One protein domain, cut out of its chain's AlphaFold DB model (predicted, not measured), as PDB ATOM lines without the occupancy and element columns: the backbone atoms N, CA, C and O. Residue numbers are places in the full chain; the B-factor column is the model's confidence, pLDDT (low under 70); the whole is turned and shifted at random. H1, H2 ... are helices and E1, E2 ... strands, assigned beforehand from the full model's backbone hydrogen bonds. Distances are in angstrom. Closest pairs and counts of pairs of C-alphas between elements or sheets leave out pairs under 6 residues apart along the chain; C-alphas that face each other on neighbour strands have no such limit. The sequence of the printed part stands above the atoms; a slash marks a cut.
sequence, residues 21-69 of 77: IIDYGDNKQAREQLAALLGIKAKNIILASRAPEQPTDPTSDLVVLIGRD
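AT A GLANCE: This is residues 21 to 69 of the 77 residues of the protein "LytR C-terminal domain-containing protein" of Herpetosiphonaceae bacterium (UniProt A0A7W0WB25). A small three-stranded sheet has one helix, H1, packed over one face and the other face bare, and a wide loop, residues 48 to 61, swings out beyond one end of the strands. The printed part has 49 residues with three named strands and one named helix, in the order E1, H1, E2, E3; under half of the residues are in named elements, and the class is mixed, helices and strands. The sheet is mixed, in the order E2, E1, E3. The whole is only just compact, close to loose, with a radius of gyration of the C-alphas of 11.2 A and spans of 32 by 24 by 18 A.

HOW THE PARTS SIT: E1, residues 21 to 23, is the inner strand. E2, residues 45 to 47, is its parallel neighbour at 19 degrees, with N 46 and O 21 at 2.8 A. On the other side of E1, E3, residues 62 to 65, is antiparallel at 154 degrees, with N 22 and O 63 at 2.8 A. H1, residues 28 to 38, is on the sheet at a height over the sheet of 9.7 A, making two layers, a helix on one face of a sheet. It lies over E1 and runs along the strands, at 10 degrees to E1 on the local plane; the closest C-alphas of the two, Asp 23 and Arg 31, are 7.0 A apart. E1, H1 and E2 form a strand-helix-strand unit, two parallel strands joined through a helix, with a right-handed crossover. In H1 every O i to N i+4 pair is within hydrogen-bond range.

IN THESE COORDINATES: E1 begins at C-alpha 21 (239.236, 187.628, 182.177) and is 6.4 A long. H1 is 15.5 A, E2 6.5 A and E3 10.0 A, ending at C-alpha 65 (236.445, 192.381, 185.484).

THE WHOLE: The C-alphas farthest apart, Pro 52 and Asp 69, are 32.5 A apart. The printed part has no cut. The link E2 to E3 is long, and residues 49 to 59 have pLDDT under 70.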
ATOM      1  N   ILE A  21     239.000 187.282 183.584       91.50
ATOM      2  CA  ILE A  21     239.236 187.628 182.177       91.50
ATOM      3  C   ILE A  21     238.144 186.972 181.338       91.50
ATOM      4  O   ILE A  21     237.932 185.766 181.449       91.50
ATOM      5  N   ILE A  22     237.487 187.745 180.480       89.38
ATOM      6  CA  ILE A  22     236.559 187.252 179.463       89.38
ATOM      7  C   ILE A  22     237.225 187.428 178.097       89.38
ATOM      8  O   ILE A  22     237.577 188.545 177.720       89.38
ATOM      9  N   ASP A  23     237.411 186.328 177.375       87.94
ATOM     10  CA  ASP A  23     237.993 186.306 176.031       87.94
ATOM     11  C   ASP A  23     236.889 186.111 174.987       87.94
ATOM     12  O   ASP A  23     236.267 185.049 174.937       87.94
ATOM     13  N   TYR A  24     236.644 187.147 174.180       83.50
ATOM     14  CA  TYR A  24     235.619 187.161 173.128       83.50
ATOM     15  C   TYR A  24     236.184 186.872 171.730       83.50
ATOM     16  O   TYR A  24     235.417 186.719 170.771       83.50
ATOM     17  N   GLY A  25     237.510 186.851 171.581       77.69
ATOM     18  CA  GLY A  25     238.195 186.652 170.301       77.69
ATOM     19  C   GLY A  25     238.930 185.316 170.180       77.69
ATOM     20  O   GLY A  25     239.546 185.070 169.150       77.69
ATOM     21  N   ASP A  26     238.882 184.474 171.217       78.25
ATOM     22  CA  ASP A  26     239.729 183.281 171.378       78.25
ATOM     23  C   ASP A  26     241.234 183.597 171.246       78.25
ATOM     24  O   ASP A  26     242.042 182.837 170.702       78.25
ATOM     25  N   ASN A  27     241.640 184.747 171.785       83.62
ATOM     26  CA  ASN A  27     243.019 185.222 171.743       83.62
ATOM     27  C   ASN A  27     243.866 184.562 172.840       83.62
ATOM     28  O   ASN A  27     244.305 185.208 173.800       83.62
ATOM     29  N   LYS A  28     244.139 183.259 172.675       88.44
ATOM     30  CA  LYS A  28     244.839 182.416 173.664       88.44
ATOM     31  C   LYS A  28     246.119 183.025 174.220       88.44
ATOM     32  O   LYS A  28     246.303 183.075 175.435       88.44
ATOM     33  N   GLN A  29     246.996 183.496 173.342       89.69
ATOM     34  CA  GLN A  29     248.278 184.050 173.764       89.69
ATOM     35  C   GLN A  29     248.093 185.306 174.626       89.69
ATOM     36  O   GLN A  29     248.715 185.427 175.680       89.69
ATOM     37  N   ALA A  30     247.204 186.213 174.212       87.94
ATOM     38  CA  ALA A  30     246.969 187.469 174.914       87.94
ATOM     39  C   ALA A  30     246.331 187.241 176.293       87.94
ATOM     40  O   ALA A  30     246.767 187.870 177.264       87.94
ATOM     41  N   ARG A  31     245.357 186.318 176.408       90.50
ATOM     42  CA  ARG A  31     244.733 185.979 177.701       90.50
ATOM     43  C   ARG A  31     245.718 185.329 178.668       90.50
ATOM     44  O   ARG A  31     245.697 185.652 179.851       90.50
ATOM     45  N   GLU A  32     246.594 184.446 178.188       91.50
ATOM     46  CA  GLU A  32     247.569 183.746 179.035       91.50
ATOM     47  C   GLU A  32     248.646 184.707 179.545       91.50
ATOM     48  O   GLU A  32     248.980 184.687 180.730       91.50
ATOM     49  N   GLN A  33     249.132 185.601 178.680       90.69
ATOM     50  CA  GLN A  33     250.064 186.657 179.075       90.69
ATOM     51  C   GLN A  33     249.440 187.600 180.111       90.69
ATOM     52  O   GLN A  33     250.071 187.898 181.125       90.69
ATOM     53  N   LEU A  34     248.187 188.015 179.905       89.38
ATOM     54  CA  LEU A  34     247.495 188.917 180.823       89.38
ATOM     55  C   LEU A  34     247.226 188.243 182.172       89.38
ATOM     56  O   LEU A  34     247.462 188.839 183.222       89.38
ATOM     57  N   ALA A  35     246.795 186.981 182.150       91.56
ATOM     58  CA  ALA A  35     246.590 186.192 183.357       91.56
ATOM     59  C   ALA A  35     247.890 186.031 184.154       91.56
ATOM     60  O   ALA A  35     247.879 186.211 185.370       91.56
ATOM     61  N   ALA A  36     249.016 185.760 183.486       90.81
ATOM     62  CA  ALA A  36     250.320 185.661 184.136       90.81
ATOM     63  C   ALA A  36     250.764 186.998 184.752       90.81
ATOM     64  O   ALA A  36     251.242 187.021 185.885       90.81
ATOM     65  N   LEU A  37     250.560 188.113 184.041       88.75
ATOM     66  CA  LEU A  37     250.906 189.455 184.519       88.75
ATOM     67  C   LEU A  37     250.115 189.870 185.763       88.75
ATOM     68  O   LEU A  37     250.662 190.542 186.636       88.75
ATOM     69  N   LEU A  38     248.841 189.484 185.826       88.38
ATOM     70  CA  LEU A  38     247.940 189.818 186.930       88.38
ATOM     71  C   LEU A  38     247.887 188.724 188.011       88.38
ATOM     72  O   LEU A  38     247.243 188.906 189.038       88.38
ATOM     73  N   GLY A  39     248.549 187.579 187.810       89.62
ATOM     74  CA  GLY A  39     248.481 186.437 188.730       89.62
ATOM     75  C   GLY A  39     247.101 185.760 188.788       89.62
ATOM     76  O   GLY A  39     246.758 185.133 189.792       89.62
ATOM     77  N   ILE A  40     246.298 185.879 187.728       89.81
ATOM     78  CA  ILE A  40     244.936 185.335 187.649       89.81
ATOM     79  C   ILE A  40     244.994 183.831 187.353       89.81
ATOM     80  O   ILE A  40     245.679 183.367 186.443       89.81
ATOM     81  N   LYS A  41     244.239 183.041 188.122       88.25
ATOM     82  CA  LYS A  41     244.164 181.582 187.954       88.25
ATOM     83  C   LYS A  41     243.320 181.219 186.732       88.25
ATOM     84  O   LYS A  41     242.286 181.831 186.501       88.25
ATOM     85  N   ALA A  42     243.678 180.133 186.043       86.12
ATOM     86  CA  ALA A  42     242.976 179.661 184.839       86.12
ATOM     87  C   ALA A  42     241.458 179.460 185.025       86.12
ATOM     88  O   ALA A  42     240.690 179.693 184.103       86.12
ATOM     89  N   LYS A  43     241.010 179.085 186.232       88.62
ATOM     90  CA  LYS A  43     239.580 178.942 186.564       88.62
ATOM     91  C   LYS A  43     238.775 180.253 186.520       88.62
ATOM     92  O   LYS A  43     237.555 180.195 186.501       88.62
ATOM     93  N   ASN A  44     239.448 181.405 186.526       88.50
ATOM     94  CA  ASN A  44     238.845 182.735 186.427       88.50
ATOM     95  C   ASN A  44     238.974 183.299 184.996       88.50
ATOM     96  O   ASN A  44     238.908 184.508 184.787       88.50
ATOM     97  N   ILE A  45     239.229 182.437 184.013       87.31
ATOM     98  CA  ILE A  45     239.240 182.795 182.599       87.31
ATOM     99  C   ILE A  45     237.977 182.212 181.975       87.31
ATOM    100  O   ILE A  45     237.756 181.001 182.015       87.31
ATOM    101  N   ILE A  46     237.158 183.080 181.396       85.75
ATOM    102  CA  ILE A  46     235.924 182.728 180.705       85.75
ATOM    103  C   ILE A  46     236.176 182.877 179.209       85.75
ATOM    104  O   ILE A  46     236.481 183.963 178.724       85.75
ATOM    105  N   LEU A  47     236.029 181.780 178.472       84.94
ATOM    106  CA  LEU A  47     236.009 181.814 177.015       84.94
ATOM    107  C   LEU A  47     234.572 182.092 176.590       84.94
ATOM    108  O   LEU A  47     233.707 181.221 176.701       84.94
ATOM    109  N   ALA A  48     234.305 183.320 176.161       77.88
ATOM    110  CA  ALA A  48     233.001 183.673 175.640       77.88
ATOM    111  C   ALA A  48     232.921 183.188 174.193       77.88
ATOM    112  O   ALA A  48     233.503 183.773 173.282       77.88
ATOM    113  N   SER A  49     232.175 182.109 173.958       65.12
ATOM    114  CA  SER A  49     231.697 181.827 172.607       65.12
ATOM    115  C   SER A  49     230.776 182.978 172.210       65.12
ATOM    116  O   SER A  49     229.781 183.211 172.897       65.12
ATOM    117  N   ARG A  50     231.110 183.717 171.145       59.66
ATOM    118  CA  ARG A  50     230.230 184.760 170.601       59.66
ATOM    119  C   ARG A  50     228.876 184.118 170.298       59.66
ATOM    120  O   ARG A  50     228.755 183.347 169.347       59.66
ATOM    121  N   ALA A  51     227.873 184.375 171.134       52.62
ATOM    122  CA  ALA A  51     226.514 183.979 170.805       52.62
ATOM    123  C   ALA A  51     226.063 184.863 169.628       52.62
ATOM    124  O   ALA A  51     226.325 186.066 169.660       52.62
ATOM    125  N   PRO A  52     225.394 184.311 168.602       50.50
ATOM    126  CA  PRO A  52     225.029 185.061 167.397       50.50
ATOM    127  C   PRO A  52     224.109 186.268 167.662       50.50
ATOM    128  O   PRO A  52     223.977 187.123 166.796       50.50
ATOM    129  N   GLU A  53     223.509 186.358 168.853       46.69
ATOM    130  CA  GLU A  53     222.586 187.425 169.262       46.69
ATOM    131  C   GLU A  53     223.177 188.407 170.293       46.69
ATOM    132  O   GLU A  53     222.461 189.268 170.807       46.69
ATOM    133  N   GLN A  54     224.471 188.308 170.623       47.94
ATOM    134  CA  GLN A  54     225.107 189.332 171.455       47.94
ATOM    135  C   GLN A  54     225.221 190.649 170.674       47.94
ATOM    136  O   GLN A  54     225.586 190.625 169.495       47.94
ATOM    137  N   PRO A  55     224.913 191.800 171.304       45.28
ATOM    138  CA  PRO A  55     225.031 193.092 170.647       45.28
ATOM    139  C   PRO A  55     226.447 193.261 170.081       45.28
ATOM    140  O   PRO A  55     227.432 192.936 170.742       45.28
ATOM    141  N   THR A  56     226.477 193.716 168.826       51.03
ATOM    142  CA  THR A  56     227.626 193.997 167.951       51.03
ATOM    143  C   THR A  56     228.931 194.246 168.690       51.03
ATOM    144  O   THR A  56     229.015 195.226 169.419       51.03
ATOM    145  N   ASP A  57     229.899 193.361 168.423       53.16
ATOM    146  CA  ASP A  57     231.323 193.382 168.781       53.16
ATOM    147  C   ASP A  57     231.659 194.041 170.129       53.16
ATOM    148  O   ASP A  57     231.591 195.268 170.258       53.16
ATOM    149  N   PRO A  58     232.201 193.300 171.114       56.41
ATOM    150  CA  PRO A  58     233.050 193.990 172.064       56.41
ATOM    151  C   PRO A  58     234.161 194.652 171.235       56.41
ATOM    152  O   PRO A  58     234.890 193.984 170.507       56.41
ATOM    153  N   THR A  59     234.319 195.971 171.346       62.75
ATOM    154  CA  THR A  59     235.429 196.742 170.739       62.75
ATOM    155  C   THR A  59     236.811 196.308 171.254       62.75
ATOM    156  O   THR A  59     237.818 196.962 170.997       62.75
ATOM    157  N   SER A  60     236.849 195.240 172.050       70.06
ATOM    158  CA  SER A  60     237.956 194.752 172.848       70.06
ATOM    159  C   SER A  60     237.976 193.231 172.749       70.06
ATOM    160  O   SER A  60     236.978 192.573 173.036       70.06
ATOM    161  N   ASP A  61     239.125 192.670 172.393       79.81
ATOM    162  CA  ASP A  61     239.318 191.219 172.312       79.81
ATOM    163  C   ASP A  61     239.202 190.525 173.677       79.81
ATOM    164  O   ASP A  61     238.748 189.382 173.778       79.81
ATOM    165  N   LEU A  62     239.603 191.241 174.730       86.19
ATOM    166  CA  LEU A  62     239.595 190.797 176.116       86.19
ATOM    167  C   LEU A  62     238.885 191.835 176.987       86.19
ATOM    168  O   LEU A  62     239.119 193.038 176.851       86.19
ATOM    169  N   VAL A  63     238.083 191.362 177.936       88.56
ATOM    170  CA  VAL A  63     237.504 192.173 179.014       88.56
ATOM    171  C   VAL A  63     238.050 191.675 180.343       88.56
ATOM    172  O   VAL A  63     238.087 190.473 180.594       88.56
ATOM    173  N   VAL A  64     238.462 192.597 181.213       89.50
ATOM    174  CA  VAL A  64     238.899 192.275 182.576       89.50
ATOM    175  C   VAL A  64     237.905 192.861 183.564       89.50
ATOM    176  O   VAL A  64     237.722 194.075 183.628       89.50
ATOM    177  N   LEU A  65     237.275 191.994 184.351       90.56
ATOM    178  CA  LEU A  65     236.445 192.381 185.484       90.56
ATOM    179  C   LEU A  65     237.328 192.402 186.730       90.56
ATOM    180  O   LEU A  65     237.780 191.348 187.170       90.56
ATOM    181  N   ILE A  66     237.599 193.591 187.267       90.75
ATOM    182  CA  ILE A  66     238.434 193.762 188.463       90.75
ATOM    183  C   ILE A  66     237.618 193.408 189.708       90.75
ATOM    184  O   ILE A  66     236.573 194.009 189.963       90.75
ATOM    185  N   GLY A  67     238.102 192.424 190.463       91.75
ATOM    186  CA  GLY A  67     237.490 191.972 191.707       91.75
ATOM    187  C   GLY A  67     238.090 192.620 192.955       91.75
ATOM    188  O   GLY A  67     238.977 193.472 192.889       91.75
ATOM    189  N   ARG A  68     237.617 192.184 194.126       92.38
ATOM    190  CA  ARG A  68     238.150 192.594 195.442       92.38
ATOM    191  C   ARG A  68     239.589 192.150 195.688       92.38
ATOM    192  O   ARG A  68     240.256 192.717 196.545       92.38
ATOM    193  N   ASP A  69     240.058 191.158 194.942       93.00
ATOM    194  CA  ASP A  69     241.450 190.706 194.910       93.00
ATOM    195  C   ASP A  69     242.386 191.649 194.133       93.00
ATOM    196  O   ASP A  69     243.546 191.298 193.905       93.00
TER     197      ASP A  69